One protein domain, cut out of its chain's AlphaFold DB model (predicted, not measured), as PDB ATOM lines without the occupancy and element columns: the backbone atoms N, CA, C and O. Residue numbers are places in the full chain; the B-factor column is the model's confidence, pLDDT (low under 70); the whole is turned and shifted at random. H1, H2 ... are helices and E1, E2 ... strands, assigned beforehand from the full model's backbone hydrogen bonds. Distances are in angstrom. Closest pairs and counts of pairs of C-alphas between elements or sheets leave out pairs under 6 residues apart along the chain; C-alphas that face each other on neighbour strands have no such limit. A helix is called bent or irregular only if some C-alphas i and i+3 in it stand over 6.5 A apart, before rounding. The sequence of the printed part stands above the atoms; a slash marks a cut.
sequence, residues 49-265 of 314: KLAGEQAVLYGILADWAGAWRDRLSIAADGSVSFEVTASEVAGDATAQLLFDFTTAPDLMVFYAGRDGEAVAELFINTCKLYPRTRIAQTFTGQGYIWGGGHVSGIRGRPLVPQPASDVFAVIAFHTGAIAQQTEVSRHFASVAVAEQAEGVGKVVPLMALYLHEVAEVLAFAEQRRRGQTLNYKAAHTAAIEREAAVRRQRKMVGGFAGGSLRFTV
ATOM      1  N   LYS A  49     -17.154 -85.503  48.715       70.75
ATOM      2  CA  LYS A  49     -17.348 -84.134  48.234       70.75
ATOM      3  C   LYS A  49     -16.904 -83.111  49.261       70.75
ATOM      4  O   LYS A  49     -17.372 -83.085  50.397       70.75
ATOM      5  N   LEU A  50     -16.043 -82.213  48.817       67.38
ATOM      6  CA  LEU A  50     -15.644 -81.039  49.567       67.38
ATOM      7  C   LEU A  50     -16.548 -79.857  49.238       67.38
ATOM      8  O   LEU A  50     -16.849 -79.590  48.076       67.38
ATOM      9  N   ALA A  51     -16.928 -79.120  50.274       65.19
ATOM     10  CA  ALA A  51     -17.541 -77.807  50.164       65.19
ATOM     11  C   ALA A  51     -16.799 -76.840  51.098       65.19
ATOM     12  O   ALA A  51     -16.529 -77.177  52.243       65.19
ATOM     13  N   GLY A  52     -16.455 -75.637  50.639       66.31
ATOM     14  CA  GLY A  52     -15.752 -74.634  51.454       66.31
ATOM     15  C   GLY A  52     -14.386 -74.229  50.897       66.31
ATOM     16  O   GLY A  52     -14.141 -74.328  49.695       66.31
ATOM     17  N   GLU A  53     -13.505 -73.727  51.766       70.88
ATOM     18  CA  GLU A  53     -12.204 -73.171  51.372       70.88
ATOM     19  C   GLU A  53     -11.232 -74.282  50.940       70.88
ATOM     20  O   GLU A  53     -10.589 -74.932  51.767       70.88
ATOM     21  N   GLN A  54     -11.096 -74.491  49.627       74.19
ATOM     22  CA  GLN A  54     -10.363 -75.622  49.043       74.19
ATOM     23  C   GLN A  54      -8.928 -75.786  49.576       74.19
ATOM     24  O   GLN A  54      -8.489 -76.911  49.797       74.19
ATOM     25  N   ALA A  55      -8.211 -74.688  49.835       77.25
ATOM     26  CA  ALA A  55      -6.847 -74.730  50.367       77.25
ATOM     27  C   ALA A  55      -6.779 -75.302  51.797       77.25
ATOM     28  O   ALA A  55      -5.886 -76.092  52.103       77.25
ATOM     29  N   VAL A  56      -7.740 -74.945  52.656       71.38
ATOM     30  CA  VAL A  56      -7.837 -75.460  54.031       71.38
ATOM     31  C   VAL A  56      -8.150 -76.954  54.004       71.38
ATOM     32  O   VAL A  56      -7.503 -77.742  54.693       71.38
ATOM     33  N   LEU A  57      -9.107 -77.347  53.161       72.69
ATOM     34  CA  LEU A  57      -9.530 -78.738  53.003       72.69
ATOM     35  C   LEU A  57      -8.394 -79.608  52.457       72.69
ATOM     36  O   LEU A  57      -8.127 -80.680  52.995       72.69
ATOM     37  N   TYR A  58      -7.682 -79.129  51.433       83.12
ATOM     38  CA  TYR A  58      -6.517 -79.829  50.901       83.12
ATOM     39  C   TYR A  58      -5.425 -79.994  51.959       83.12
ATOM     40  O   TYR A  58      -4.883 -81.085  52.074       83.12
ATOM     41  N   GLY A  59      -5.134 -78.961  52.761       82.81
ATOM     42  CA  GLY A  59      -4.161 -79.062  53.855       82.81
ATOM     43  C   GLY A  59      -4.508 -80.182  54.843       82.81
ATOM     44  O   GLY A  59      -3.676 -81.039  55.117       82.81
ATOM     45  N   ILE A  60      -5.767 -80.237  55.286       78.75
ATOM     46  CA  ILE A  60      -6.278 -81.283  56.189       78.75
ATOM     47  C   ILE A  60      -6.101 -82.683  55.588       78.75
ATOM     48  O   ILE A  60      -5.568 -83.582  56.236       78.75
ATOM     49  N   LEU A  61      -6.542 -82.874  54.343       84.38
ATOM     50  CA  LEU A  61      -6.482 -84.175  53.681       84.38
ATOM     51  C   LEU A  61      -5.043 -84.582  53.343       84.38
ATOM     52  O   LEU A  61      -4.705 -85.759  53.427       84.38
ATOM     53  N   ALA A  62      -4.183 -83.628  52.989       87.38
ATOM     54  CA  ALA A  62      -2.765 -83.862  52.751       87.38
ATOM     55  C   ALA A  62      -2.055 -84.315  54.033       87.38
ATOM     56  O   ALA A  62      -1.274 -85.268  53.996       87.38
ATOM     57  N   ASP A  63      -2.376 -83.702  55.174       84.25
ATOM     58  CA  ASP A  63      -1.871 -84.124  56.482       84.25
ATOM     59  C   ASP A  63      -2.332 -85.544  56.835       84.25
ATOM     60  O   ASP A  63      -1.600 -86.307  57.471       84.25
ATOM     61  N   TRP A  64      -3.534 -85.935  56.411       86.25
ATOM     62  CA  TRP A  64      -4.043 -87.295  56.594       86.25
ATOM     63  C   TRP A  64      -3.350 -88.303  55.696       86.25
ATOM     64  O   TRP A  64      -2.919 -89.356  56.168       86.25
ATOM     65  N   ALA A  65      -3.189 -87.941  54.428       89.12
ATOM     66  CA  ALA A  65      -2.465 -88.727  53.450       89.12
ATOM     67  C   ALA A  65      -0.986 -88.891  53.829       89.12
ATOM     68  O   ALA A  65      -0.382 -89.868  53.416       89.12
ATOM     69  N   GLY A  66      -0.384 -87.998  54.621       89.75
ATOM     70  CA  GLY A  66       0.981 -88.164  55.128       89.75
ATOM     71  C   GLY A  66       1.993 -88.428  54.005       89.75
ATOM     72  O   GLY A  66       2.115 -87.636  53.074       89.75
ATOM     73  N   ALA A  67       2.694 -89.564  54.064       92.81
ATOM     74  CA  ALA A  67       3.651 -89.969  53.028       92.81
ATOM     75  C   ALA A  67       3.005 -90.261  51.656       92.81
ATOM     76  O   ALA A  67       3.699 -90.305  50.645       92.81
ATOM     77  N   TRP A  68       1.682 -90.435  51.602       93.69
ATOM     78  CA  TRP A  68       0.901 -90.648  50.382       93.69
ATOM     79  C   TRP A  68       0.261 -89.361  49.851       93.69
ATOM     80  O   TRP A  68      -0.612 -89.435  48.988       93.69
ATOM     81  N   ARG A  69       0.664 -88.179  50.341       93.69
ATOM     82  CA  ARG A  69       0.106 -86.880  49.922       93.69
ATOM     83  C   ARG A  69       0.047 -86.703  48.404       93.69
ATOM     84  O   ARG A  69      -0.949 -86.193  47.902       93.69
ATOM     85  N   ASP A  70       1.065 -87.152  47.679       93.62
ATOM     86  CA  ASP A  70       1.136 -86.998  46.217       93.62
ATOM     87  C   ASP A  70       0.119 -87.877  45.466       93.62
ATOM     88  O   ASP A  70      -0.050 -87.753  44.257       93.62
ATOM     89  N   ARG A  71      -0.583 -88.757  46.188       93.31
ATOM     90  CA  ARG A  71      -1.651 -89.623  45.678       93.31
ATOM     91  C   ARG A  71      -3.050 -89.087  45.985       93.31
ATOM     92  O   ARG A  71      -4.036 -89.764  45.701       93.31
ATOM     93  N   LEU A  72      -3.137 -87.908  46.600       92.12
ATOM     94  CA  LEU A  72      -4.379 -87.190  46.855       92.12
ATOM     95  C   LEU A  72      -4.625 -86.172  45.738       92.12
ATOM     96  O   LEU A  72      -3.761 -85.345  45.444       92.12
ATOM     97  N   SER A  73      -5.833 -86.157  45.178       88.31
ATOM     98  CA  SER A  73      -6.257 -85.099  44.258       88.31
ATOM     99  C   SER A  73      -7.672 -84.606  44.555       88.31
ATOM    100  O   SER A  73      -8.510 -85.341  45.078       88.31
ATOM    101  N   ILE A  74      -7.923 -83.335  44.230       87.19
ATOM    102  CA  ILE A  74      -9.225 -82.675  44.367       87.19
ATOM    103  C   ILE A  74      -9.603 -82.113  42.997       87.19
ATOM    104  O   ILE A  74      -8.885 -81.274  42.452       87.19
ATOM    105  N   ALA A  75     -10.721 -82.573  42.446       85.44
ATOM    106  CA  ALA A  75     -11.269 -82.077  41.192       85.44
ATOM    107  C   ALA A  75     -11.975 -80.720  41.375       85.44
ATOM    108  O   ALA A  75     -12.305 -80.303  42.485       85.44
ATOM    109  N   ALA A  76     -12.228 -80.023  40.263       79.38
ATOM    110  CA  ALA A  76     -12.854 -78.695  40.267       79.38
ATOM    111  C   ALA A  76     -14.284 -78.682  40.843       79.38
ATOM    112  O   ALA A  76     -14.751 -77.652  41.315       79.38
ATOM    113  N   ASP A  77     -14.977 -79.821  40.822       75.94
ATOM    114  CA  ASP A  77     -16.318 -80.001  41.389       75.94
ATOM    115  C   ASP A  77     -16.308 -80.348  42.895       75.94
ATOM    116  O   ASP A  77     -17.368 -80.615  43.475       75.94
ATOM    117  N   GLY A  78     -15.120 -80.361  43.514       76.56
ATOM    118  CA  GLY A  78     -14.897 -80.711  44.914       76.56
ATOM    119  C   GLY A  78     -14.755 -82.212  45.180       76.56
ATOM    120  O   GLY A  78     -14.616 -82.592  46.344       76.56
ATOM    121  N   SER A  79     -14.791 -83.066  44.154       80.81
ATOM    122  CA  SER A  79     -14.603 -84.510  44.321       80.81
ATOM    123  C   SER A  79     -13.154 -84.837  44.696       80.81
ATOM    124  O   SER A  79     -12.222 -84.356  44.049       80.81
ATOM    125  N   VAL A  80     -12.950 -85.669  45.720       83.50
ATOM    126  CA  VAL A  80     -11.611 -86.087  46.175       83.50
ATOM    127  C   VAL A  80     -11.325 -87.521  45.761       83.50
ATOM    128  O   VAL A  80     -12.158 -88.404  45.960       83.50
ATOM    129  N   SER A  81     -10.119 -87.763  45.249       85.31
ATOM    130  CA  SER A  81      -9.606 -89.114  45.021       85.31
ATOM    131  C   SER A  81      -8.312 -89.349  45.795       85.31
ATOM    132  O   SER A  81      -7.493 -88.441  45.953       85.31
ATOM    133  N   PHE A  82      -8.154 -90.573  46.298       90.88
ATOM    134  CA  PHE A  82      -6.975 -90.997  47.038       90.88
ATOM    135  C   PHE A  82      -6.503 -92.355  46.518       90.88
ATOM    136  O   PHE A  82      -7.166 -93.379  46.693       90.88
ATOM    137  N   GLU A  83      -5.376 -92.354  45.808       91.19
ATOM    138  CA  GLU A  83      -4.887 -93.517  45.064       91.19
ATOM    139  C   GLU A  83      -4.004 -94.434  45.914       91.19
ATOM    140  O   GLU A  83      -2.803 -94.593  45.685       91.19
ATOM    141  N   VAL A  84      -4.614 -95.063  46.911       89.88
ATOM    142  CA  VAL A  84      -3.977 -96.094  47.736       89.88
ATOM    143  C   VAL A  84      -4.895 -97.304  47.873       89.88
ATOM    144  O   VAL A  84      -6.095 -97.233  47.607       89.88
ATOM    145  N   THR A  85      -4.330 -98.425  48.291       91.31
ATOM    146  CA  THR A  85      -5.047 -99.622  48.734       91.31
ATOM    147  C   THR A  85      -5.103 -99.670  50.257       91.31
ATOM    148  O   THR A  85      -4.225 -99.133  50.930       91.31
ATOM    149  N   ALA A  86      -6.085-100.385  50.813       87.81
ATOM    150  CA  ALA A  86      -6.182-100.593  52.260       87.81
ATOM    151  C   ALA A  86      -4.884-101.178  52.848       87.81
ATOM    152  O   ALA A  86      -4.431-100.757  53.903       87.81
ATOM    153  N   SER A  87      -4.233-102.113  52.146       93.12
ATOM    154  CA  SER A  87      -2.979-102.718  52.610       93.12
ATOM    155  C   SER A  87      -1.800-101.747  52.615       93.12
ATOM    156  O   SER A  87      -0.926-101.875  53.465       93.12
ATOM    157  N   GLU A  88      -1.766-100.774  51.698       93.19
ATOM    158  CA  GLU A  88      -0.712 -99.752  51.684       93.19
ATOM    159  C   GLU A  88      -0.787 -98.832  52.904       93.19
ATOM    160  O   GLU A  88       0.248 -98.369  53.375       93.19
ATOM    161  N   VAL A  89      -1.992 -98.598  53.432       93.31
ATOM    162  CA  VAL A  89      -2.226 -97.674  54.551       93.31
ATOM    163  C   VAL A  89      -2.551 -98.365  55.877       93.31
ATOM    164  O   VAL A  89      -2.732 -97.681  56.877       93.31
ATOM    165  N   ALA A  90      -2.556 -99.700  55.943       89.31
ATOM    166  CA  ALA A  90      -2.962-100.458  57.134       89.31
ATOM    167  C   ALA A  90      -2.143-100.137  58.406       89.31
ATOM    168  O   ALA A  90      -2.627-100.327  59.522       89.31
ATOM    169  N   GLY A  91      -0.907 -99.647  58.252       87.56
ATOM    170  CA  GLY A  91      -0.045 -99.193  59.352       87.56
ATOM    171  C   GLY A  91      -0.187 -97.708  59.712       87.56
ATOM    172  O   GLY A  91       0.427 -97.255  60.678       87.56
ATOM    173  N   ASP A  92      -0.967 -96.937  58.952       91.62
ATOM    174  CA  ASP A  92      -1.265 -95.533  59.226       91.62
ATOM    175  C   ASP A  92      -2.756 -95.312  59.438       91.62
ATOM    176  O   ASP A  92      -3.531 -95.224  58.499       91.62
ATOM    177  N   ALA A  93      -3.157 -95.175  60.699       87.31
ATOM    178  CA  ALA A  93      -4.537 -94.973  61.112       87.31
ATOM    179  C   ALA A  93      -5.181 -93.736  60.464       87.31
ATOM    180  O   ALA A  93      -6.399 -93.731  60.256       87.31
ATOM    181  N   THR A  94      -4.390 -92.706  60.142       84.75
ATOM    182  CA  THR A  94      -4.871 -91.473  59.499       84.75
ATOM    183  C   THR A  94      -5.088 -91.696  58.011       84.75
ATOM    184  O   THR A  94      -6.150 -91.366  57.488       84.75
ATOM    185  N   ALA A  95      -4.114 -92.310  57.338       88.19
ATOM    186  CA  ALA A  95      -4.234 -92.623  55.920       88.19
ATOM    187  C   ALA A  95      -5.289 -93.712  55.674       88.19
ATOM    188  O   ALA A  95      -6.046 -93.621  54.713       88.19
ATOM    189  N   GLN A  96      -5.418 -94.684  56.582       88.44
ATOM    190  CA  GLN A  96      -6.501 -95.663  56.581       88.44
ATOM    191  C   GLN A  96      -7.850 -94.976  56.760       88.44
ATOM    192  O   GLN A  96      -8.781 -95.306  56.045       88.44
ATOM    193  N   LEU A  97      -7.972 -93.995  57.661       84.38
ATOM    194  CA  LEU A  97      -9.223 -93.247  57.804       84.38
ATOM    195  C   LEU A  97      -9.568 -92.460  56.533       84.38
ATOM    196  O   LEU A  97     -10.724 -92.458  56.124       84.38
ATOM    197  N   LEU A  98      -8.586 -91.817  55.897       85.38
ATOM    198  CA  LEU A  98      -8.794 -91.133  54.620       85.38
ATOM    199  C   LEU A  98      -9.187 -92.113  53.508       85.38
ATOM    200  O   LEU A  98     -10.080 -91.812  52.725       85.38
ATOM    201  N   PHE A  99      -8.561 -93.289  53.458       86.31
ATOM    202  CA  PHE A  99      -8.950 -94.352  52.537       86.31
ATOM    203  C   PHE A  99     -10.382 -94.821  52.801       86.31
ATOM    204  O   PHE A  99     -11.164 -94.914  51.860       86.31
ATOM    205  N   ASP A 100     -10.747 -95.070  54.062       80.94
ATOM    206  CA  ASP A 100     -12.100 -95.467  54.469       80.94
ATOM    207  C   ASP A 100     -13.118 -94.381  54.079       80.94
ATOM    208  O   ASP A 100     -14.209 -94.690  53.606       80.94
ATOM    209  N   PHE A 101     -12.733 -93.106  54.220       77.19
ATOM    210  CA  PHE A 101     -13.526 -91.958  53.798       77.19
ATOM    211  C   PHE A 101     -13.769 -92.007  52.293       77.19
ATOM    212  O   PHE A 101     -14.912 -91.978  51.842       77.19
ATOM    213  N   THR A 102     -12.703 -92.022  51.491       79.88
ATOM    214  CA  THR A 102     -12.853 -91.939  50.040       79.88
ATOM    215  C   THR A 102     -13.563 -93.191  49.525       79.88
ATOM    216  O   THR A 102     -14.460 -93.082  48.698       79.88
ATOM    217  N   THR A 103     -13.258 -94.377  50.063       76.81
ATOM    218  CA  THR A 103     -13.857 -95.655  49.623       76.81
ATOM    219  C   THR A 103     -15.269 -95.900  50.110       76.81
ATOM    220  O   THR A 103     -15.877 -96.887  49.681       76.81
ATOM    221  N   ALA A 104     -15.800 -95.039  50.976       71.50
ATOM    222  CA  ALA A 104     -17.161 -95.180  51.444       71.50
ATOM    223  C   ALA A 104     -18.110 -95.247  50.229       71.50
ATOM    224  O   ALA A 104     -18.046 -94.389  49.345       71.50
ATOM    225  N   PRO A 105     -18.984 -96.270  50.159       56.97
ATOM    226  CA  PRO A 105     -19.940 -96.409  49.060       56.97
ATOM    227  C   PRO A 105     -20.990 -95.287  49.051       56.97
ATOM    228  O   PRO A 105     -21.691 -95.117  48.057       56.97
ATOM    229  N   ASP A 106     -21.069 -94.523  50.144       63.66
ATOM    230  CA  ASP A 106     -22.051 -93.481  50.377       63.66
ATOM    231  C   ASP A 106     -21.382 -92.098  50.455       63.66
ATOM    232  O   ASP A 106     -20.251 -91.951  50.923       63.66
ATOM    233  N   LEU A 107     -22.090 -91.065  49.991       58.28
ATOM    234  CA  LEU A 107     -21.552 -89.713  49.856       58.28
ATOM    235  C   LEU A 107     -21.346 -89.028  51.216       58.28
ATOM    236  O   LEU A 107     -22.305 -88.692  51.918       58.28
ATOM    237  N   MET A 108     -20.096 -88.680  51.517       63.50
ATOM    238  CA  MET A 108     -19.752 -87.778  52.615       63.50
ATOM    239  C   MET A 108     -19.486 -86.367  52.087       63.50
ATOM    240  O   MET A 108     -18.708 -86.178  51.146       63.50
ATOM    241  N   VAL A 109     -20.114 -85.369  52.713       62.41
ATOM    242  CA  VAL A 109     -19.868 -83.952  52.432       62.41
ATOM    243  C   VAL A 109     -19.104 -83.340  53.597       62.41
ATOM    244  O   VAL A 109     -19.572 -83.329  54.736       62.41
ATOM    245  N   PHE A 110     -17.929 -82.794  53.313       65.56
ATOM    246  CA  PHE A 110     -17.116 -82.123  54.320       65.56
ATOM    247  C   PHE A 110     -17.112 -80.615  54.082       65.56
ATOM    248  O   PHE A 110     -16.795 -80.165  52.977       65.56
ATOM    249  N   TYR A 111     -17.458 -79.854  55.126       66.44
ATOM    250  CA  TYR A 111     -17.369 -78.402  55.132       66.44
ATOM    251  C   TYR A 111     -16.486 -77.886  56.269       66.44
ATOM    252  O   TYR A 111     -16.767 -78.067  57.453       66.44
ATOM    253  N   ALA A 112     -15.446 -77.146  55.902       63.09
ATOM    254  CA  ALA A 112     -14.671 -76.334  56.829       63.09
ATOM    255  C   ALA A 112     -14.571 -74.919  56.257       63.09
ATOM    256  O   ALA A 112     -14.050 -74.715  55.159       63.09
ATOM    257  N   GLY A 113     -15.100 -73.941  56.988       62.22
ATOM    258  CA  GLY A 113     -15.147 -72.562  56.520       62.22
ATOM    259  C   GLY A 113     -15.880 -71.632  57.478       62.22
ATOM    260  O   GLY A 113     -16.335 -72.040  58.550       62.22
ATOM    261  N   ARG A 114     -15.958 -70.356  57.096       63.97
ATOM    262  CA  ARG A 114     -16.637 -69.294  57.865       63.97
ATOM    263  C   ARG A 114     -17.919 -68.783  57.199       63.97
ATOM    264  O   ARG A 114     -18.613 -67.950  57.773       63.97
ATOM    265  N   ASP A 115     -18.225 -69.263  55.997       67.75
ATOM    266  CA  ASP A 115     -19.379 -68.834  55.211       67.75
ATOM    267  C   ASP A 115     -20.641 -69.605  55.625       67.75
ATOM    268  O   ASP A 115     -20.926 -70.702  55.140       67.75
ATOM    269  N   GLY A 116     -21.415 -69.006  56.529       64.56
ATOM    270  CA  GLY A 116     -22.683 -69.567  56.988       64.56
ATOM    271  C   GLY A 116     -23.732 -69.755  55.899       64.56
ATOM    272  O   GLY A 116     -24.575 -70.638  56.037       64.56
ATOM    273  N   GLU A 117     -23.696 -68.970  54.821       66.56
ATOM    274  CA  GLU A 117     -24.654 -69.107  53.722       66.56
ATOM    275  C   GLU A 117     -24.299 -70.304  52.843       66.56
ATOM    276  O   GLU A 117     -25.189 -71.075  52.492       66.56
ATOM    277  N   ALA A 118     -23.010 -70.538  52.574       64.69
ATOM    278  CA  ALA A 118     -22.560 -71.767  51.920       64.69
ATOM    279  C   ALA A 118     -22.966 -73.015  52.720       64.69
ATOM    280  O   ALA A 118     -23.416 -74.005  52.143       64.69
ATOM    281  N   VAL A 119     -22.884 -72.956  54.055       61.50
ATOM    282  CA  VAL A 119     -23.426 -74.022  54.909       61.50
ATOM    283  C   VAL A 119     -24.943 -74.104  54.774       61.50
ATOM    284  O   VAL A 119     -25.485 -75.188  54.581       61.50
ATOM    285  N   ALA A 120     -25.657 -72.982  54.822       65.06
ATOM    286  CA  ALA A 120     -27.104 -72.994  54.671       65.06
ATOM    287  C   ALA A 120     -27.546 -73.632  53.348       65.06
ATOM    288  O   ALA A 120     -28.487 -74.414  53.374       65.06
ATOM    289  N   GLU A 121     -26.845 -73.398  52.237       66.50
ATOM    290  CA  GLU A 121     -27.105 -74.068  50.954       66.50
ATOM    291  C   GLU A 121     -26.904 -75.590  51.019       66.50
ATOM    292  O   GLU A 121     -27.713 -76.342  50.474       66.50
ATOM    293  N   LEU A 122     -25.883 -76.073  51.738       61.03
ATOM    294  CA  LEU A 122     -25.688 -77.514  51.955       61.03
ATOM    295  C   LEU A 122     -26.856 -78.144  52.727       61.03
ATOM    296  O   LEU A 122     -27.218 -79.295  52.481       61.03
ATOM    297  N   PHE A 123     -27.455 -77.388  53.648       61.00
ATOM    298  CA  PHE A 123     -28.457 -77.890  54.588       61.00
ATOM    299  C   PHE A 123     -29.905 -77.481  54.258       61.00
ATOM    300  O   PHE A 123     -30.843 -78.010  54.863       61.00
ATOM    301  N   ILE A 124     -30.143 -76.572  53.307       59.09
ATOM    302  CA  ILE A 124     -31.479 -75.997  53.066       59.09
ATOM    303  C   ILE A 124     -32.499 -77.072  52.684       59.09
ATOM    304  O   ILE A 124     -33.650 -77.048  53.123       59.09
ATOM    305  N   ASN A 125     -32.041 -78.087  51.952       52.47
ATOM    306  CA  ASN A 125     -32.873 -79.198  51.509       52.47
ATOM    307  C   ASN A 125     -32.976 -80.332  52.544       52.47
ATOM    308  O   ASN A 125     -33.916 -81.130  52.485       52.47
ATOM    309  N   THR A 126     -32.073 -80.384  53.529       48.78
ATOM    310  CA  THR A 126     -32.089 -81.380  54.618       48.78
ATOM    311  C   THR A 126     -32.867 -80.887  55.837       48.78
ATOM    312  O   THR A 126     -33.428 -81.676  56.597       48.78
ATOM    313  N   CYS A 127     -32.964 -79.570  56.012       49.25
ATOM    314  CA  CYS A 127     -33.536 -78.921  57.183       49.25
ATOM    315  C   CYS A 127     -34.852 -78.204  56.851       49.25
ATOM    316  O   CYS A 127     -35.036 -77.055  57.230       49.25
ATOM    317  N   LYS A 128     -35.819 -78.894  56.224       51.00
ATOM    318  CA  LYS A 128     -37.123 -78.332  55.786       51.00
ATOM    319  C   LYS A 128     -37.947 -77.568  56.855       51.00
ATOM    320  O   LYS A 128     -38.997 -77.034  56.523       51.00
ATOM    321  N   LEU A 129     -37.576 -77.607  58.141       55.97
ATOM    322  CA  LEU A 129     -38.220 -76.832  59.227       55.97
ATOM    323  C   LEU A 129     -37.487 -75.531  59.578       55.97
ATOM    324  O   LEU A 129     -38.003 -74.737  60.362       55.97
ATOM    325  N   TYR A 130     -36.286 -75.324  59.050       56.47
ATOM    326  CA  TYR A 130     -35.437 -74.201  59.398       56.47
ATOM    327  C   TYR A 130     -35.294 -73.292  58.179       56.47
ATOM    328  O   TYR A 130     -34.859 -73.757  57.127       56.47
ATOM    329  N   PRO A 131     -35.661 -72.002  58.285       76.06
ATOM    330  CA  PRO A 131     -35.375 -71.062  57.216       76.06
ATOM    331  C   PRO A 131     -33.858 -70.962  57.024       76.06
ATOM    332  O   PRO A 131     -33.106 -71.036  58.000       76.06
ATOM    333  N   ARG A 132     -33.424 -70.760  55.777       71.44
ATOM    334  CA  ARG A 132     -32.014 -70.602  55.377       71.44
ATOM    335  C   ARG A 132     -31.228 -69.706  56.331       71.44
ATOM    336  O   ARG A 132     -30.181 -70.096  56.826       71.44
ATOM    337  N   THR A 133     -31.808 -68.559  56.677       72.50
ATOM    338  CA  THR A 133     -31.233 -67.577  57.604       72.50
ATOM    339  C   THR A 133     -30.955 -68.152  58.991       72.50
ATOM    340  O   THR A 133     -29.921 -67.859  59.579       72.50
ATOM    341  N   ARG A 134     -31.830 -69.017  59.515       70.44
ATOM    342  CA  ARG A 134     -31.640 -69.671  60.816       70.44
ATOM    343  C   ARG A 134     -30.575 -70.761  60.753       70.44
ATOM    344  O   ARG A 134     -29.848 -70.944  61.726       70.44
ATOM    345  N   ILE A 135     -30.470 -71.464  59.625       63.44
ATOM    346  CA  ILE A 135     -29.384 -72.420  59.388       63.44
ATOM    347  C   ILE A 135     -28.056 -71.656  59.360       63.44
ATOM    348  O   ILE A 135     -27.190 -71.938  60.182       63.44
ATOM    349  N   ALA A 136     -27.945 -70.615  58.530       64.38
ATOM    350  CA  ALA A 136     -26.756 -69.768  58.448       64.38
ATOM    351  C   ALA A 136     -26.343 -69.220  59.824       64.38
ATOM    352  O   ALA A 136     -25.213 -69.425  60.260       64.38
ATOM    353  N   GLN A 137     -27.287 -68.628  60.567       64.62
ATOM    354  CA  GLN A 137     -27.045 -68.087  61.911       64.62
ATOM    355  C   GLN A 137     -26.587 -69.138  62.928       64.62
ATOM    356  O   GLN A 137     -25.817 -68.819  63.835       64.62
ATOM    357  N   THR A 138     -27.054 -70.382  62.797       63.53
ATOM    358  CA  THR A 138     -26.627 -71.487  63.668       63.53
ATOM    359  C   THR A 138     -25.145 -71.791  63.460       63.53
ATOM    360  O   THR A 138     -24.411 -71.969  64.430       63.53
ATOM    361  N   PHE A 139     -24.682 -71.778  62.210       56.59
ATOM    362  CA  PHE A 139     -23.295 -72.090  61.864       56.59
ATOM    363  C   PHE A 139     -22.329 -70.905  62.016       56.59
ATOM    364  O   PHE A 139     -21.138 -71.121  62.229       56.59
ATOM    365  N   THR A 140     -22.818 -69.663  61.989       56.25
ATOM    366  CA  THR A 140     -22.006 -68.455  62.248       56.25
ATOM    367  C   THR A 140     -22.016 -68.013  63.715       56.25
ATOM    368  O   THR A 140     -21.492 -66.948  64.037       56.25
ATOM    369  N   GLY A 141     -22.637 -68.786  64.616       51.84
ATOM    370  CA  GLY A 141     -22.694 -68.473  66.050       51.84
ATOM    371  C   GLY A 141     -23.607 -67.296  66.420       51.84
ATOM    372  O   GLY A 141     -23.524 -66.785  67.533       51.84
ATOM    373  N   GLN A 142     -24.487 -66.864  65.513       48.19
ATOM    374  CA  GLN A 142     -25.470 -65.797  65.748       48.19
ATOM    375  C   GLN A 142     -26.756 -66.322  66.428       48.19
ATOM    376  O   GLN A 142     -27.600 -65.535  66.849       48.19
ATOM    377  N   GLY A 143     -26.911 -67.648  66.561       44.44
ATOM    378  CA  GLY A 143     -28.009 -68.306  67.276       44.44
ATOM    379  C   GLY A 143     -27.568 -68.939  68.601       44.44
ATOM    380  O   GLY A 143     -26.624 -69.722  68.642       44.44
ATOM    381  N   TYR A 144     -28.283 -68.633  69.690       33.59
ATOM    382  CA  TYR A 144     -28.048 -69.219  71.013       33.59
ATOM    383  C   TYR A 144     -28.610 -70.648  71.062       33.59
ATOM    384  O   TYR A 144     -29.814 -70.849  71.220       33.59
ATOM    385  N   ILE A 145     -27.744 -71.653  70.934       38.12
ATOM    386  CA  ILE A 145     -28.045 -73.022  71.360       38.12
ATOM    387  C   ILE A 145     -27.144 -73.294  72.559       38.12
ATOM    388  O   ILE A 145     -25.929 -73.108  72.496       38.12
ATOM    389  N   TRP A 146     -27.742 -73.668  73.688       31.03
ATOM    390  CA  TRP A 146     -26.992 -74.041  74.880       31.03
ATOM    391  C   TRP A 146     -26.164 -75.291  74.551       31.03
ATOM    392  O   TRP A 146     -26.731 -76.348  74.282       31.03
ATOM    393  N   GLY A 147     -24.837 -75.126  74.507       31.06
ATOM    394  CA  GLY A 147     -23.892 -76.112  73.970       31.06
ATOM    395  C   GLY A 147     -23.423 -75.790  72.551       31.06
ATOM    396  O   GLY A 147     -23.457 -76.673  71.707       31.06
ATOM    397  N   GLY A 148     -23.033 -74.531  72.281       27.38
ATOM    398  CA  GLY A 148     -22.501 -74.101  70.981       27.38
ATOM    399  C   GLY A 148     -21.548 -75.151  70.421       27.38
ATOM    400  O   GLY A 148     -20.715 -75.639  71.159       27.38
ATOM    401  N   GLY A 149     -21.740 -75.562  69.173       33.16
ATOM    402  CA  GLY A 149     -21.119 -76.765  68.613       33.16
ATOM    403  C   GLY A 149     -22.104 -77.930  68.479       33.16
ATOM    404  O   GLY A 149     -22.143 -78.818  69.319       33.16
ATOM    405  N   HIS A 150     -22.889 -77.930  67.395       33.34
ATOM    406  CA  HIS A 150     -23.495 -79.125  66.783       33.34
ATOM    407  C   HIS A 150     -23.981 -78.759  65.364       33.34
ATOM    408  O   HIS A 150     -24.388 -77.622  65.147       33.34
ATOM    409  N   VAL A 151     -23.912 -79.628  64.347       37.59
ATOM    410  CA  VAL A 151     -24.614 -80.923  64.264       37.59
ATOM    411  C   VAL A 151     -23.751 -82.005  63.606       37.59
ATOM    412  O   VAL A 151     -23.217 -81.791  62.522       37.59
ATOM    413  N   SER A 152     -23.725 -83.186  64.227       32.38
ATOM    414  CA  SER A 152     -23.375 -84.451  63.582       32.38
ATOM    415  C   SER A 152     -24.655 -85.270  63.400       32.38
ATOM    416  O   SER A 152     -25.428 -85.428  64.347       32.38
ATOM    417  N   GLY A 153     -24.910 -85.727  62.173       35.53
ATOM    418  CA  GLY A 153     -26.006 -86.635  61.818       35.53
ATOM    419  C   GLY A 153     -27.415 -86.022  61.757       35.53
ATOM    420  O   GLY A 153     -27.957 -85.480  62.719       35.53
ATOM    421  N   ILE A 154     -28.078 -86.195  60.612       30.89
ATOM    422  CA  ILE A 154     -29.513 -85.934  60.461       30.89
ATOM    423  C   ILE A 154     -30.268 -86.969  61.311       30.89
ATOM    424  O   ILE A 154     -30.213 -88.163  61.019       30.89
ATOM    425  N   ARG A 155     -31.031 -86.550  62.330       33.50
ATOM    426  CA  ARG A 155     -32.076 -87.412  62.909       33.50
ATOM    427  C   ARG A 155     -33.447 -86.743  62.898       33.50
ATOM    428  O   ARG A 155     -33.660 -85.715  63.527       33.50
ATOM    429  N   GLY A 156     -34.386 -87.441  62.251       30.06
ATOM    430  CA  GLY A 156     -35.741 -87.655  62.762       30.06
ATOM    431  C   GLY A 156     -36.821 -86.638  62.392       30.06
ATOM    432  O   GLY A 156     -37.251 -85.865  63.239       30.06
ATOM    433  N   ARG A 157     -37.397 -86.755  61.187       28.52
ATOM    434  CA  ARG A 157     -38.848 -86.549  61.028       28.52
ATOM    435  C   ARG A 157     -39.528 -87.923  61.012       28.52
ATOM    436  O   ARG A 157     -39.117 -88.758  60.204       28.52
ATOM    437  N   PRO A 158     -40.565 -88.174  61.827       31.92
ATOM    438  CA  PRO A 158     -41.529 -89.210  61.494       31.92
ATOM    439  C   PRO A 158     -42.262 -88.739  60.225       31.92
ATOM    440  O   PRO A 158     -42.688 -87.590  60.164       31.92
ATOM    441  N   LEU A 159     -42.400 -89.605  59.217       30.98
ATOM    442  CA  LEU A 159     -43.210 -89.394  57.997       30.98
ATOM    443  C   LEU A 159     -42.579 -88.653  56.797       30.98
ATOM    444  O   LEU A 159     -43.311 -88.236  55.905       30.98
ATOM    445  N   VAL A 160     -41.251 -88.527  56.696       26.73
ATOM    446  CA  VAL A 160     -40.612 -88.108  55.427       26.73
ATOM    447  C   VAL A 160     -39.571 -89.154  55.023       26.73
ATOM    448  O   VAL A 160     -38.740 -89.491  55.870       26.73
ATOM    449  N   PRO A 161     -39.587 -89.668  53.774       31.98
ATOM    450  CA  PRO A 161     -38.482 -90.458  53.243       31.98
ATOM    451  C   PRO A 161     -37.191 -89.661  53.431       31.98
ATOM    452  O   PRO A 161     -37.076 -88.535  52.941       31.98
ATOM    453  N   GLN A 162     -36.263 -90.200  54.220       33.44
ATOM    454  CA  GLN A 162     -34.932 -89.620  54.374       33.44
ATOM    455  C   GLN A 162     -34.303 -89.529  52.974       33.44
ATOM    456  O   GLN A 162     -34.461 -90.477  52.199       33.44
ATOM    457  N   PRO A 163     -33.650 -88.416  52.601       32.81
ATOM    458  CA  PRO A 163     -32.925 -88.383  51.342       32.81
ATOM    459  C   PRO A 163     -31.822 -89.452  51.401       32.81
ATOM    460  O   PRO A 163     -30.959 -89.399  52.269       32.81
ATOM    461  N   ALA A 164     -31.934 -90.413  50.482       33.03
ATOM    462  CA  ALA A 164     -31.120 -91.610  50.273       33.03
ATOM    463  C   ALA A 164     -31.165 -92.690  51.374       33.03
ATOM    464  O   ALA A 164     -30.929 -92.487  52.563       33.03
ATOM    465  N   SER A 165     -31.411 -93.912  50.918       40.84
ATOM    466  CA  SER A 165     -31.183 -95.194  51.588       40.84
ATOM    467  C   SER A 165     -29.715 -95.463  51.955       40.84
ATOM    468  O   SER A 165     -29.419 -96.537  52.472       40.84
ATOM    469  N   ASP A 166     -28.826 -94.496  51.742       39.72
ATOM    470  CA  ASP A 166     -27.384 -94.651  51.572       39.72
ATOM    471  C   ASP A 166     -26.729 -93.444  52.278       39.72
ATOM    472  O   ASP A 166     -27.217 -92.317  52.164       39.72
ATOM    473  N   VAL A 167     -25.751 -93.680  53.157       48.00
ATOM    474  CA  VAL A 167     -25.332 -92.758  54.234       48.00
ATOM    475  C   VAL A 167     -24.919 -91.362  53.734       48.00
ATOM    476  O   VAL A 167     -23.871 -91.177  53.131       48.00
ATOM    477  N   PHE A 168     -25.703 -90.345  54.094       49.25
ATOM    478  CA  PHE A 168     -25.369 -88.932  53.906       49.25
ATOM    479  C   PHE A 168     -24.914 -88.323  55.240       49.25
ATOM    480  O   PHE A 168     -25.706 -88.226  56.184       49.25
ATOM    481  N   ALA A 169     -23.655 -87.891  55.331       52.09
ATOM    482  CA  ALA A 169     -23.147 -87.127  56.471       52.09
ATOM    483  C   ALA A 169     -22.535 -85.805  56.000       52.09
ATOM    484  O   ALA A 169     -21.691 -85.790  55.105       52.09
ATOM    485  N   VAL A 170     -22.965 -84.707  56.628       56.25
ATOM    486  CA  VAL A 170     -22.352 -83.384  56.490       56.25
ATOM    487  C   VAL A 170     -21.651 -83.076  57.796       56.25
ATOM    488  O   VAL A 170     -22.310 -82.992  58.832       56.25
ATOM    489  N   ILE A 171     -20.336 -82.901  57.750       62.81
ATOM    490  CA  ILE A 171     -19.567 -82.466  58.914       62.81
ATOM    491  C   ILE A 171     -19.132 -81.031  58.652       62.81
ATOM    492  O   ILE A 171     -18.378 -80.771  57.714       62.81
ATOM    493  N   ALA A 172     -19.658 -80.104  59.453       58.84
ATOM    494  CA  ALA A 172     -19.435 -78.675  59.304       58.84
ATOM    495  C   ALA A 172     -18.839 -78.086  60.582       58.84
ATOM    496  O   ALA A 172     -19.419 -78.210  61.661       58.84
ATOM    497  N   PHE A 173     -17.710 -77.393  60.447       62.34
ATOM    498  CA  PHE A 173     -17.088 -76.689  61.562       62.34
ATOM    499  C   PHE A 173     -16.804 -75.232  61.229       62.34
ATOM    500  O   PHE A 173     -16.258 -74.908  60.173       62.34
ATOM    501  N   HIS A 174     -17.088 -74.362  62.195       62.88
ATOM    502  CA  HIS A 174     -16.616 -72.989  62.167       62.88
ATOM    503  C   HIS A 174     -15.142 -72.964  62.587       62.88
ATOM    504  O   HIS A 174     -14.821 -73.234  63.744       62.88
ATOM    505  N   THR A 175     -14.231 -72.608  61.681       64.94
ATOM    506  CA  THR A 175     -12.775 -72.675  61.949       64.94
ATOM    507  C   THR A 175     -12.304 -71.718  63.047       64.94
ATOM    508  O   THR A 175     -11.195 -71.850  63.549       64.94
ATOM    509  N   GLY A 176     -13.110 -70.708  63.385       64.50
ATOM    510  CA  GLY A 176     -12.847 -69.822  64.520       64.50
ATOM    511  C   GLY A 176     -13.353 -70.365  65.857       64.50
ATOM    512  O   GLY A 176     -13.016 -69.794  66.885       64.50
ATOM    513  N   ALA A 177     -14.177 -71.418  65.870       68.12
ATOM    514  CA  ALA A 177     -14.691 -71.974  67.115       68.12
ATOM    515  C   ALA A 177     -13.566 -72.665  67.891       68.12
ATOM    516  O   ALA A 177     -12.800 -73.456  67.343       68.12
ATOM    517  N   ILE A 178     -13.494 -72.374  69.183       74.31
ATOM    518  CA  ILE A 178     -12.551 -72.987  70.109       74.31
ATOM    519  C   ILE A 178     -13.334 -73.997  70.933       74.31
ATOM    520  O   ILE A 178     -14.172 -73.613  71.746       74.31
ATOM    521  N   ALA A 179     -13.063 -75.281  70.732       81.69
ATOM    522  CA  ALA A 179     -13.544 -76.336  71.611       81.69
ATOM    523  C   ALA A 179     -12.502 -76.582  72.699       81.69
ATOM    524  O   ALA A 179     -11.341 -76.822  72.393       81.69
ATOM    525  N   GLN A 180     -12.890 -76.528  73.966       87.62
ATOM    526  CA  GLN A 180     -12.053 -76.915  75.096       87.62
ATOM    527  C   GLN A 180     -12.663 -78.146  75.750       87.62
ATOM    528  O   GLN A 180     -13.847 -78.143  76.090       87.62
ATOM    529  N   GLN A 181     -11.869 -79.188  75.958       90.50
ATOM    530  CA  GLN A 181     -12.348 -80.344  76.701       90.50
ATOM    531  C   GLN A 181     -12.355 -80.021  78.196       90.50
ATOM    532  O   GLN A 181     -11.347 -79.580  78.750       90.50
ATOM    533  N   THR A 182     -13.483 -80.229  78.866       89.75
ATOM    534  CA  THR A 182     -13.664 -79.869  80.278       89.75
ATOM    535  C   THR A 182     -13.561 -81.053  81.228       89.75
ATOM    536  O   THR A 182     -13.211 -80.862  82.386       89.75
ATOM    537  N   GLU A 183     -13.866 -82.265  80.768       90.75
ATOM    538  CA  GLU A 183     -13.786 -83.489  81.574       90.75
ATOM    539  C   GLU A 183     -13.702 -84.736  80.674       90.75
ATOM    540  O   GLU A 183     -13.908 -84.676  79.456       90.75
ATOM    541  N   VAL A 184     -13.387 -85.877  81.290       90.00
ATOM    542  CA  VAL A 184     -13.561 -87.208  80.691       90.00
ATOM    543  C   VAL A 184     -15.056 -87.506  80.602       90.00
ATOM    544  O   VAL A 184     -15.806 -87.219  81.541       90.00
ATOM    545  N   SER A 185     -15.505 -88.107  79.502       84.81
ATOM    546  CA  SER A 185     -16.915 -88.456  79.366       84.81
ATOM    547  C   SER A 185     -17.297 -89.565  80.343       84.81
ATOM    548  O   SER A 185     -16.817 -90.692  80.250       84.81
ATOM    549  N   ARG A 186     -18.239 -89.285  81.250       85.31
ATOM    550  CA  ARG A 186     -18.759 -90.289  82.200       85.31
ATOM    551  C   ARG A 186     -19.479 -91.441  81.498       85.31
ATOM    552  O   ARG A 186     -19.514 -92.553  82.014       85.31
ATOM    553  N   HIS A 187     -20.048 -91.177  80.323       80.88
ATOM    554  CA  HIS A 187     -20.763 -92.175  79.525       80.88
ATOM    555  C   HIS A 187     -19.819 -93.143  78.797       80.88
ATOM    556  O   HIS A 187     -20.222 -94.270  78.498       80.88
ATOM    557  N   PHE A 188     -18.569 -92.723  78.583       83.56
ATOM    558  CA  PHE A 188     -17.528 -93.468  77.872       83.56
ATOM    559  C   PHE A 188     -16.240 -93.591  78.700       83.56
ATOM    560  O   PHE A 188     -15.152 -93.760  78.157       83.56
ATOM    561  N   ALA A 189     -16.367 -93.551  80.031       79.25
ATOM    562  CA  ALA A 189     -15.251 -93.523  80.981       79.25
ATOM    563  C   ALA A 189     -14.426 -94.820  81.031       79.25
ATOM    564  O   ALA A 189     -13.519 -94.929  81.847       79.25
ATOM    565  N   SER A 190     -14.741 -95.814  80.199       84.88
ATOM    566  CA  SER A 190     -13.985 -97.060  80.060       84.88
ATOM    567  C   SER A 190     -13.175 -97.139  78.762       84.88
ATOM    568  O   SER A 190     -12.515 -98.148  78.538       84.88
ATOM    569  N   VAL A 191     -13.246 -96.132  77.887       86.69
ATOM    570  CA  VAL A 191     -12.666 -96.174  76.533       86.69
ATOM    571  C   VAL A 191     -11.648 -95.048  76.383       86.69
ATOM    572  O   VAL A 191     -11.992 -93.897  76.626       86.69
ATOM    573  N   ALA A 192     -10.405 -95.360  75.997       85.75
ATOM    574  CA  ALA A 192      -9.330 -94.373  75.796       85.75
ATOM    575  C   ALA A 192      -9.213 -93.340  76.942       85.75
ATOM    576  O   ALA A 192      -9.126 -92.130  76.729       85.75
ATOM    577  N   VAL A 193      -9.307 -93.814  78.190       87.69
ATOM    578  CA  VAL A 193      -9.401 -92.945  79.377       87.69
ATOM    579  C   VAL A 193      -8.151 -92.092  79.542       87.69
ATOM    580  O   VAL A 193      -8.261 -90.931  79.921       87.69
ATOM    581  N   ALA A 194      -6.980 -92.655  79.241       87.38
ATOM    582  CA  ALA A 194      -5.718 -91.931  79.301       87.38
ATOM    583  C   ALA A 194      -5.723 -90.755  78.314       87.38
ATOM    584  O   ALA A 194      -5.462 -89.624  78.712       87.38
ATOM    585  N   GLU A 195      -6.128 -90.986  77.065       89.25
ATOM    586  CA  GLU A 195      -6.188 -89.952  76.030       89.25
ATOM    587  C   GLU A 195      -7.252 -88.895  76.333       89.25
ATOM    588  O   GLU A 195      -7.013 -87.698  76.153       89.25
ATOM    589  N   GLN A 196      -8.411 -89.315  76.851       89.69
ATOM    590  CA  GLN A 196      -9.423 -88.387  77.343       89.69
ATOM    591  C   GLN A 196      -8.876 -87.536  78.493       89.69
ATOM    592  O   GLN A 196      -9.059 -86.320  78.485       89.69
ATOM    593  N   ALA A 197      -8.206 -88.143  79.475       91.19
ATOM    594  CA  ALA A 197      -7.656 -87.439  80.630       91.19
ATOM    595  C   ALA A 197      -6.555 -86.450  80.217       91.19
ATOM    596  O   ALA A 197      -6.546 -85.312  80.685       91.19
ATOM    597  N   GLU A 198      -5.681 -86.841  79.288       90.75
ATOM    598  CA  GLU A 198      -4.645 -85.974  78.723       90.75
ATOM    599  C   GLU A 198      -5.213 -84.741  78.016       90.75
ATOM    600  O   GLU A 198      -4.526 -83.718  77.929       90.75
ATOM    601  N   GLY A 199      -6.431 -84.833  77.482       90.38
ATOM    602  CA  GLY A 199      -7.086 -83.737  76.787       90.38
ATOM    603  C   GLY A 199      -7.799 -82.734  77.703       90.38
ATOM    604  O   GLY A 199      -8.068 -81.610  77.266       90.38
ATOM    605  N   VAL A 200      -8.066 -83.073  78.969       93.50
ATOM    606  CA  VAL A 200      -8.794 -82.195  79.904       93.50
ATOM    607  C   VAL A 200      -8.073 -80.853  80.080       93.50
ATOM    608  O   VAL A 200      -6.871 -80.784  80.326       93.50
ATOM    609  N   GLY A 201      -8.829 -79.764  79.941       92.00
ATOM    610  CA  GLY A 201      -8.343 -78.388  80.023       92.00
ATOM    611  C   GLY A 201      -7.707 -77.866  78.733       92.00
ATOM    612  O   GLY A 201      -7.466 -76.661  78.632       92.00
ATOM    613  N   LYS A 202      -7.474 -78.715  77.727       93.31
ATOM    614  CA  LYS A 202      -6.836 -78.321  76.467       93.31
ATOM    615  C   LYS A 202      -7.867 -77.968  75.400       93.31
ATOM    616  O   LYS A 202      -8.990 -78.475  75.383       93.31
ATOM    617  N   VAL A 203      -7.449 -77.112  74.470       89.31
ATOM    618  CA  VAL A 203      -8.197 -76.857  73.235       89.31
ATOM    619  C   VAL A 203      -8.175 -78.127  72.393       89.31
ATOM    620  O   VAL A 203      -7.099 -78.634  72.080       89.31
ATOM    621  N   VAL A 204      -9.349 -78.652  72.056       84.25
ATOM    622  CA  VAL A 204      -9.529 -79.740  71.099       84.25
ATOM    623  C   VAL A 204      -9.213 -79.186  69.714       84.25
ATOM    624  O   VAL A 204      -9.905 -78.271  69.256       84.25
ATOM    625  N   PRO A 205      -8.173 -79.697  69.034       82.31
ATOM    626  CA  PRO A 205      -7.906 -79.304  67.664       82.31
ATOM    627  C   PRO A 205      -9.129 -79.613  66.808       82.31
ATOM    628  O   PRO A 205      -9.730 -80.677  66.950       82.31
ATOM    629  N   LEU A 206      -9.456 -78.725  65.873       73.25
ATOM    630  CA  LEU A 206     -10.534 -78.953  64.912       73.25
ATOM    631  C   LEU A 206     -10.397 -80.318  64.214       73.25
ATOM    632  O   LEU A 206     -11.375 -81.026  63.995       73.25
ATOM    633  N   MET A 207      -9.156 -80.718  63.949       75.44
ATOM    634  CA  MET A 207      -8.837 -82.027  63.404       75.44
ATOM    635  C   MET A 207      -9.330 -83.186  64.279       75.44
ATOM    636  O   MET A 207      -9.838 -84.165  63.755       75.44
ATOM    637  N   ALA A 208      -9.191 -83.095  65.602       81.94
ATOM    638  CA  ALA A 208      -9.607 -84.152  66.518       81.94
ATOM    639  C   ALA A 208     -11.135 -84.303  66.548       81.94
ATOM    640  O   ALA A 208     -11.632 -85.420  66.447       81.94
ATOM    641  N   LEU A 209     -11.868 -83.180  66.572       79.50
ATOM    642  CA  LEU A 209     -13.325 -83.176  66.383       79.50
ATOM    643  C   LEU A 209     -13.704 -83.862  65.072       79.50
ATOM    644  O   LEU A 209     -14.550 -84.742  65.046       79.50
ATOM    645  N   TYR A 210     -13.042 -83.489  63.983       75.50
ATOM    646  CA  TYR A 210     -13.333 -84.050  62.674       75.50
ATOM    647  C   TYR A 210     -13.067 -85.559  62.595       75.50
ATOM    648  O   TYR A 210     -13.939 -86.305  62.155       75.50
ATOM    649  N   LEU A 211     -11.900 -86.013  63.064       78.19
ATOM    650  CA  LEU A 211     -11.540 -87.433  63.127       78.19
ATOM    651  C   LEU A 211     -12.594 -88.241  63.883       78.19
ATOM    652  O   LEU A 211     -12.973 -89.325  63.442       78.19
ATOM    653  N   HIS A 212     -13.064 -87.695  64.999       85.31
ATOM    654  CA  HIS A 212     -14.087 -88.310  65.822       85.31
ATOM    655  C   HIS A 212     -15.411 -88.455  65.067       85.31
ATOM    656  O   HIS A 212     -15.928 -89.563  64.936       85.31
ATOM    657  N   GLU A 213     -15.932 -87.360  64.512       79.38
ATOM    658  CA  GLU A 213     -17.220 -87.374  63.810       79.38
ATOM    659  C   GLU A 213     -17.194 -88.298  62.582       79.38
ATOM    660  O   GLU A 213     -18.122 -89.077  62.362       79.38
ATOM    661  N   VAL A 214     -16.100 -88.290  61.810       73.88
ATOM    662  CA  VAL A 214     -15.936 -89.207  60.670       73.88
ATOM    663  C   VAL A 214     -15.907 -90.659  61.135       73.88
ATOM    664  O   VAL A 214     -16.596 -91.502  60.558       73.88
ATOM    665  N   ALA A 215     -15.122 -90.970  62.170       81.50
ATOM    666  CA  ALA A 215     -15.008 -92.334  62.670       81.50
ATOM    667  C   ALA A 215     -16.347 -92.859  63.218       81.50
ATOM    668  O   ALA A 215     -16.672 -94.031  63.011       81.50
ATOM    669  N   GLU A 216     -17.159 -91.999  63.839       80.62
ATOM    670  CA  GLU A 216     -18.507 -92.358  64.288       80.62
ATOM    671  C   GLU A 216     -19.432 -92.673  63.101       80.62
ATOM    672  O   GLU A 216     -20.105 -93.711  63.088       80.62
ATOM    673  N   VAL A 217     -19.428 -91.827  62.066       74.81
ATOM    674  CA  VAL A 217     -20.231 -92.044  60.851       74.81
ATOM    675  C   VAL A 217     -19.825 -93.335  60.139       74.81
ATOM    676  O   VAL A 217     -20.695 -94.118  59.749       74.81
ATOM    677  N   LEU A 218     -18.524 -93.604  60.003       74.00
ATOM    678  CA  LEU A 218     -18.032 -94.854  59.415       74.00
ATOM    679  C   LEU A 218     -18.475 -96.072  60.232       74.00
ATOM    680  O   LEU A 218     -18.881 -97.087  59.658       74.00
ATOM    681  N   ALA A 219     -18.470 -95.969  61.562       78.81
ATOM    682  CA  ALA A 219     -18.966 -97.033  62.425       78.81
ATOM    683  C   ALA A 219     -20.475 -97.272  62.234       78.81
ATOM    684  O   ALA A 219     -20.909 -98.427  62.195       78.81
ATOM    685  N   PHE A 220     -21.281 -96.223  62.043       77.69
ATOM    686  CA  PHE A 220     -22.694 -96.381  61.681       77.69
ATOM    687  C   PHE A 220     -22.889 -97.023  60.306       77.69
ATOM    688  O   PHE A 220     -23.749 -97.899  60.160       77.69
ATOM    689  N   ALA A 221     -22.096 -96.625  59.310       71.81
ATOM    690  CA  ALA A 221     -22.144 -97.218  57.976       71.81
ATOM    691  C   ALA A 221     -21.810 -98.722  58.020       71.81
ATOM    692  O   ALA A 221     -22.501 -99.532  57.403       71.81
ATOM    693  N   GLU A 222     -20.808 -99.121  58.809       76.50
ATOM    694  CA  GLU A 222     -20.468-100.532  59.029       76.50
ATOM    695  C   GLU A 222     -21.606-101.303  59.717       76.50
ATOM    696  O   GLU A 222     -21.971-102.388  59.260       76.50
ATOM    697  N   GLN A 223     -22.212-100.749  60.775       78.69
ATOM    698  CA  GLN A 223     -23.368-101.372  61.436       78.69
ATOM    699  C   GLN A 223     -24.505-101.621  60.437       78.69
ATOM    700  O   GLN A 223     -25.070-102.717  60.394       78.69
ATOM    701  N   ARG A 224     -24.797-100.635  59.581       76.00
ATOM    702  CA  ARG A 224     -25.814-100.757  58.532       76.00
ATOM    703  C   ARG A 224     -25.461-101.833  57.507       76.00
ATOM    704  O   ARG A 224     -26.317-102.663  57.207       76.00
ATOM    705  N   ARG A 225     -24.217-101.866  57.011       76.31
ATOM    706  CA  ARG A 225     -23.745-102.907  56.075       76.31
ATOM    707  C   ARG A 225     -23.895-104.317  56.646       76.31
ATOM    708  O   ARG A 225     -24.173-105.251  55.902       76.31
ATOM    709  N   ARG A 226     -23.779-104.465  57.966       84.69
ATOM    710  CA  ARG A 226     -23.997-105.732  58.686       84.69
ATOM    711  C   ARG A 226     -25.466-106.035  59.000       84.69
ATOM    712  O   ARG A 226     -25.737-107.025  59.675       84.69
ATOM    713  N   GLY A 227     -26.411-105.190  58.583       82.50
ATOM    714  CA  GLY A 227     -27.829-105.329  58.928       82.50
ATOM    715  C   GLY A 227     -28.126-105.130  60.420       82.50
ATOM    716  O   GLY A 227     -29.146-105.606  60.916       82.50
ATOM    717  N   GLN A 228     -27.237-104.461  61.160       83.44
ATOM    718  CA  GLN A 228     -27.404-104.213  62.590       83.44
ATOM    719  C   GLN A 228     -28.294-102.990  62.839       83.44
ATOM    720  O   GLN A 228     -28.336-102.040  62.056       83.44
ATOM    721  N   THR A 229     -28.985-102.983  63.981       82.31
ATOM    722  CA  THR A 229     -29.642-101.764  64.474       82.31
ATOM    723  C   THR A 229     -28.580-100.741  64.861       82.31
ATOM    724  O   THR A 229     -27.630-101.083  65.564       82.31
ATOM    725  N   LEU A 230     -28.767 -99.484  64.446       77.94
ATOM    726  CA  LEU A 230     -27.834 -98.404  64.759       77.94
ATOM    727  C   LEU A 230     -27.694 -98.224  66.278       77.94
ATOM    728  O   LEU A 230     -28.647 -97.859  66.972       77.94
ATOM    729  N   ASN A 231     -26.487 -98.461  66.780       81.75
ATOM    730  CA  ASN A 231     -26.106 -98.350  68.176       81.75
ATOM    731  C   ASN A 231     -25.108 -97.203  68.338       81.75
ATOM    732  O   ASN A 231     -23.920 -97.336  68.041       81.75
ATOM    733  N   TYR A 232     -25.617 -96.086  68.859       79.19
ATOM    734  CA  TYR A 232     -24.824 -94.888  69.114       79.19
ATOM    735  C   TYR A 232     -23.647 -95.152  70.051       79.19
ATOM    736  O   TYR A 232     -22.531 -94.765  69.741       79.19
ATOM    737  N   LYS A 233     -23.861 -95.871  71.161       81.12
ATOM    738  CA  LYS A 233     -22.785 -96.138  72.123       81.12
ATOM    739  C   LYS A 233     -21.630 -96.891  71.459       81.12
ATOM    740  O   LYS A 233     -20.479 -96.559  71.699       81.12
ATOM    741  N   ALA A 234     -21.940 -97.879  70.620       82.25
ATOM    742  CA  ALA A 234     -20.929 -98.641  69.895       82.25
ATOM    743  C   ALA A 234     -20.200 -97.789  68.841       82.25
ATOM    744  O   ALA A 234     -18.979 -97.874  68.744       82.25
ATOM    745  N   ALA A 235     -20.927 -96.958  68.086       78.50
ATOM    746  CA  ALA A 235     -20.330 -96.068  67.089       78.50
ATOM    747  C   ALA A 235     -19.414 -95.019  67.738       78.50
ATOM    748  O   ALA A 235     -18.275 -94.847  67.313       78.50
ATOM    749  N   HIS A 236     -19.873 -94.401  68.826       83.00
ATOM    750  CA  HIS A 236     -19.114 -93.404  69.569       83.00
ATOM    751  C   HIS A 236     -17.875 -94.009  70.246       83.00
ATOM    752  O   HIS A 236     -16.792 -93.440  70.187       83.00
ATOM    753  N   THR A 237     -17.985 -95.208  70.833       87.31
ATOM    754  CA  THR A 237     -16.816 -95.948  71.341       87.31
ATOM    755  C   THR A 237     -15.785 -96.187  70.236       87.31
ATOM    756  O   THR A 237     -14.606 -95.916  70.446       87.31
ATOM    757  N   ALA A 238     -16.217 -96.635  69.052       86.50
ATOM    758  CA  ALA A 238     -15.313 -96.845  67.921       86.50
ATOM    759  C   ALA A 238     -14.650 -95.533  67.462       86.50
ATOM    760  O   ALA A 238     -13.462 -95.526  67.133       86.50
ATOM    761  N   ALA A 239     -15.384 -94.418  67.498       85.19
ATOM    762  CA  ALA A 239     -14.851 -93.093  67.200       85.19
ATOM    763  C   ALA A 239     -13.758 -92.665  68.184       85.19
ATOM    764  O   ALA A 239     -12.671 -92.272  67.762       85.19
ATOM    765  N   ILE A 240     -14.009 -92.828  69.487       89.75
ATOM    766  CA  ILE A 240     -13.046 -92.571  70.568       89.75
ATOM    767  C   ILE A 240     -11.769 -93.395  70.363       89.75
ATOM    768  O   ILE A 240     -10.660 -92.863  70.415       89.75
ATOM    769  N   GLU A 241     -11.902 -94.697  70.112       91.31
ATOM    770  CA  GLU A 241     -10.752 -95.585  69.920       91.31
ATOM    771  C   GLU A 241      -9.938 -95.208  68.679       91.31
ATOM    772  O   GLU A 241      -8.701 -95.184  68.728       91.31
ATOM    773  N   ARG A 242     -10.619 -94.874  67.576       89.19
ATOM    774  CA  ARG A 242      -9.966 -94.485  66.324       89.19
ATOM    775  C   ARG A 242      -9.275 -93.131  66.447       89.19
ATOM    776  O   ARG A 242      -8.122 -93.016  66.035       89.19
ATOM    777  N   GLU A 243      -9.927 -92.140  67.052       89.56
ATOM    778  CA  GLU A 243      -9.331 -90.834  67.349       89.56
ATOM    779  C   GLU A 243      -8.073 -91.006  68.213       89.56
ATOM    780  O   GLU A 243      -7.008 -90.491  67.868       89.56
ATOM    781  N   ALA A 244      -8.152 -91.797  69.289       90.88
ATOM    782  CA  ALA A 244      -7.014 -92.095  70.156       90.88
ATOM    783  C   ALA A 244      -5.847 -92.741  69.387       90.88
ATOM    784  O   ALA A 244      -4.693 -92.338  69.554       90.88
ATOM    785  N   ALA A 245      -6.134 -93.710  68.511       90.69
ATOM    786  CA  ALA A 245      -5.119 -94.362  67.688       90.69
ATOM    787  C   ALA A 245      -4.408 -93.374  66.749       90.69
ATOM    788  O   ALA A 245      -3.174 -93.326  66.737       90.69
ATOM    789  N   VAL A 246      -5.171 -92.544  66.028       88.00
ATOM    790  CA  VAL A 246      -4.622 -91.514  65.129       88.00
ATOM    791  C   VAL A 246      -3.760 -90.519  65.906       88.00
ATOM    792  O   VAL A 246      -2.636 -90.222  65.500       88.00
ATOM    793  N   ARG A 247      -4.237 -90.048  67.063       88.00
ATOM    794  CA  ARG A 247      -3.495 -89.091  67.893       88.00
ATOM    795  C   ARG A 247      -2.164 -89.644  68.381       88.00
ATOM    796  O   ARG A 247      -1.162 -88.938  68.281       88.00
ATOM    797  N   ARG A 248      -2.136 -90.892  68.867       89.25
ATOM    798  CA  ARG A 248      -0.890 -91.560  69.284       89.25
ATOM    799  C   ARG A 248       0.090 -91.657  68.120       89.25
ATOM    800  O   ARG A 248       1.250 -91.278  68.262       89.25
ATOM    801  N   GLN A 249      -0.388 -92.092  66.955       88.19
ATOM    802  CA  GLN A 249       0.444 -92.232  65.763       88.19
ATOM    803  C   GLN A 249       1.021 -90.899  65.271       88.19
ATOM    804  O   GLN A 249       2.193 -90.823  64.905       88.19
ATOM    805  N   ARG A 250       0.205 -89.844  65.270       85.00
ATOM    806  CA  ARG A 250       0.591 -88.509  64.797       85.00
ATOM    807  C   ARG A 250       1.212 -87.631  65.881       85.00
ATOM    808  O   ARG A 250       1.549 -86.485  65.599       85.00
ATOM    809  N   LYS A 251       1.367 -88.149  67.106       88.81
ATOM    810  CA  LYS A 251       1.830 -87.392  68.281       88.81
ATOM    811  C   LYS A 251       1.046 -86.082  68.455       88.81
ATOM    812  O   LYS A 251       1.615 -85.035  68.762       88.81
ATOM    813  N   MET A 252      -0.264 -86.134  68.213       85.06
ATOM    814  CA  MET A 252      -1.134 -84.962  68.294       85.06
ATOM    815  C   MET A 252      -1.305 -84.526  69.748       85.06
ATOM    816  O   MET A 252      -1.675 -85.320  70.613       85.06
ATOM    817  N   VAL A 253      -1.100 -83.236  69.996       84.31
ATOM    818  CA  VAL A 253      -1.341 -82.591  71.291       84.31
ATOM    819  C   VAL A 253      -2.660 -81.810  71.268       84.31
ATOM    820  O   VAL A 253      -3.132 -81.405  70.209       84.31
ATOM    821  N   GLY A 254      -3.269 -81.593  72.437       85.56
ATOM    822  CA  GLY A 254      -4.532 -80.850  72.584       85.56
ATOM    823  C   GLY A 254      -5.641 -81.679  73.232       85.56
ATOM    824  O   GLY A 254      -5.380 -82.776  73.721       85.56
ATOM    825  N   GLY A 255      -6.864 -81.157  73.244       77.69
ATOM    826  CA  GLY A 255      -8.048 -81.824  73.789       77.69
ATOM    827  C   GLY A 255      -8.521 -82.998  72.927       77.69
ATOM    828  O   GLY A 255      -8.136 -83.097  71.761       77.69
ATOM    829  N   PHE A 256      -9.334 -83.872  73.514       81.50
ATOM    830  CA  PHE A 256      -9.880 -85.105  72.949       81.50
ATOM    831  C   PHE A 256     -11.388 -84.949  72.700       81.50
ATOM    832  O   PHE A 256     -12.129 -84.551  73.606       81.50
ATOM    833  N   ALA A 257     -11.852 -85.239  71.484       76.06
ATOM    834  CA  ALA A 257     -13.224 -84.939  71.071       76.06
ATOM    835  C   ALA A 257     -14.276 -85.850  71.723       76.06
ATOM    836  O   ALA A 257     -15.411 -85.422  71.901       76.06
ATOM    837  N   GLY A 258     -13.898 -87.050  72.175       78.31
ATOM    838  CA  GLY A 258     -14.792 -87.921  72.951       78.31
ATOM    839  C   GLY A 258     -14.999 -87.546  74.425       78.31
ATOM    840  O   GLY A 258     -15.698 -88.264  75.140       78.31
ATOM    841  N   GLY A 259     -14.379 -86.465  74.909       81.50
ATOM    842  CA  GLY A 259     -14.625 -85.915  76.245       81.50
ATOM    843  C   GLY A 259     -15.798 -84.930  76.272       81.50
ATOM    844  O   GLY A 259     -16.351 -84.572  75.237       81.50
ATOM    845  N   SER A 260     -16.173 -84.429  77.453       84.25
ATOM    846  CA  SER A 260     -17.147 -83.327  77.509       84.25
ATOM    847  C   SER A 260     -16.496 -82.042  77.005       84.25
ATOM    848  O   SER A 260     -15.389 -81.698  77.431       84.25
ATOM    849  N   LEU A 261     -17.189 -81.315  76.131       84.31
ATOM    850  CA  LEU A 261     -16.660 -80.136  75.454       84.31
ATOM    851  C   LEU A 261     -17.382 -78.856  75.873       84.31
ATOM    852  O   LEU A 261     -18.603 -78.821  76.038       84.31
ATOM    853  N   ARG A 262     -16.619 -77.770  75.972       82.06
ATOM    854  CA  ARG A 262     -17.112 -76.396  76.024       82.06
ATOM    855  C   ARG A 262     -16.630 -75.677  74.779       82.06
ATOM    856  O   ARG A 262     -15.426 -75.546  74.581       82.06
ATOM    857  N   PHE A 263     -17.546 -75.146  73.987       75.81
ATOM    858  CA  PHE A 263     -17.168 -74.338  72.840       75.81
ATOM    859  C   PHE A 263     -17.302 -72.852  73.136       75.81
ATOM    860  O   PHE A 263     -18.219 -72.407  73.827       75.81
ATOM    861  N   THR A 264     -16.394 -72.091  72.543       74.06
ATOM    862  CA  THR A 264     -16.456 -70.638  72.448       74.06
ATOM    863  C   THR A 264     -16.368 -70.276  70.975       74.06
ATOM    864  O   THR A 264     -15.388 -70.610  70.313       74.06
ATOM    865  N   VAL A 265     -17.385 -69.603  70.446       64.88
ATOM    866  CA  VAL A 265     -17.332 -69.031  69.098       64.88
ATOM    867  C   VAL A 265     -16.956 -67.560  69.264       64.88
ATOM    868  O   VAL A 265     -17.681 -66.847  69.962       64.88
TER     869      VAL A 265
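What this domain is: This is residues 49 to 265 of the 314 residues of an uncharacterized protein of Pyrinomonadaceae bacterium (UniProt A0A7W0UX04). Find at the core a small slab of three parallel strands, E1, E4 and E5, with H7 and the start of H1 over one face and H4 over the opposite face. H8 crosses H7, H3 sits among H1, H7 and H8, and two small antiparallel ribbons lie at opposite ends: the hairpin E2 and E3 beside H1 and E1, and E6 with E7, with H6 beside E6. The 217 printed residues hold eight named helices and seven named strands, in the order E1 H1 E2 E3 H2 H3 E4 H4 H5 E5 E6 H6 H7 H8 E7, and the class is mixed, helices and strands. The whole is compact, with a radius of gyration of the C-alphas of 17.0 A and spans of 45 by 39 by 38 A.

How they stand to each other: Begin at E1, residues 49 to 52, an edge strand. Its neighbour is the inner strand E4, residues 108 to 113, parallel at 14 degrees; look for N 51 and O 110, 2.9 A apart. The other edge strand, E5, residues 169 to 174, is parallel to E4 at 8 degrees, with N 109 and O 169 2.9 A apart. H1, residues 54 to 71, is on this sheet with its residues 54 to 60 and stands up from it at 45 degrees. The hairpin of E2, residues 72 to 74, and E3, residues 79 to 82, is antiparallel, with N 73 and O 81 2.9 A apart; the closest C-alphas of E1 and E3 are those of Lys 49 and Ser 79, at 4.8 A. H3, residues 93 to 103, is the hub and touches four helices. It touches H2, residues 86 to 89, closest at the C-alphas of Val 89 and Gln 96, 5.1 A. It touches residues 61 to 68 of H1 alone, closest at Ala 65 and Ala 95, C-alphas 4.9 A apart, opposite ways at a steep tilt of 69.6 degrees, only just short of about perpendicular. It also touches H7, residues 206 to 225, at Leu 97 and Ala 215, C-alphas 7.6 A apart, with residues 214 to 218 of H7 alone, and H8, residues 232 to 250, at Ala 93 and Val 246, 5.3 A between C-alphas, with residues 242 to 249 of H8 alone. H7 and H8 touch at a steep tilt of 47 degrees, opposite ways, closest at the C-alphas of Ala 215 and Ala 239, 4.6 A. H7 runs along E5, at 10 degrees on the local plane and a height over the sheet of 9.4 A. On the opposite face H4, residues 116 to 123, has a height of 8.9 A and touches H5, residues 132 to 139, closest at the C-alphas of Gly 116 and Ala 136, 4.3 A. E4, H4, H5 and E5 form a strand-helix-strand unit, two parallel neighbour strands joined through helices, with a right-handed crossover. E6, residues 178 to 183, is antiparallel to E7, residues 260 to 264, with N 180 and O 262 2.8 A apart; H6, residues 193 to 199, comes closest to E6 at the C-alphas of Gly 199 and Gln 181, 6.3 A. In H3 to H8 every O i to N i+4 pair is within hydrogen-bond range, in H1 9 of 14, and H2 is too short for such a pair.

Where its parts are: Find C-alpha 49 at (-17.348, -84.134, 48.234), where E1 begins. H1 is irregular, with C-alphas 64 and 67 8.9 A apart. H7 starts at C-alpha 206, (-10.534, -78.953, 64.912), and runs 28.7 A; H8 runs 26.6 A. E7 ends at C-alpha 264, (-16.456, -70.638, 72.448).

The domain as a whole: The C-alphas farthest apart are those of Ala 67 and Leu 159, 47.1 A. The printed part has no cut, and the one long link is H5 to E5, 29 residues. Mean pLDDT of the printed part is 72.9, with 73 residues under 70, among them 105 to 130 and 135 to 177.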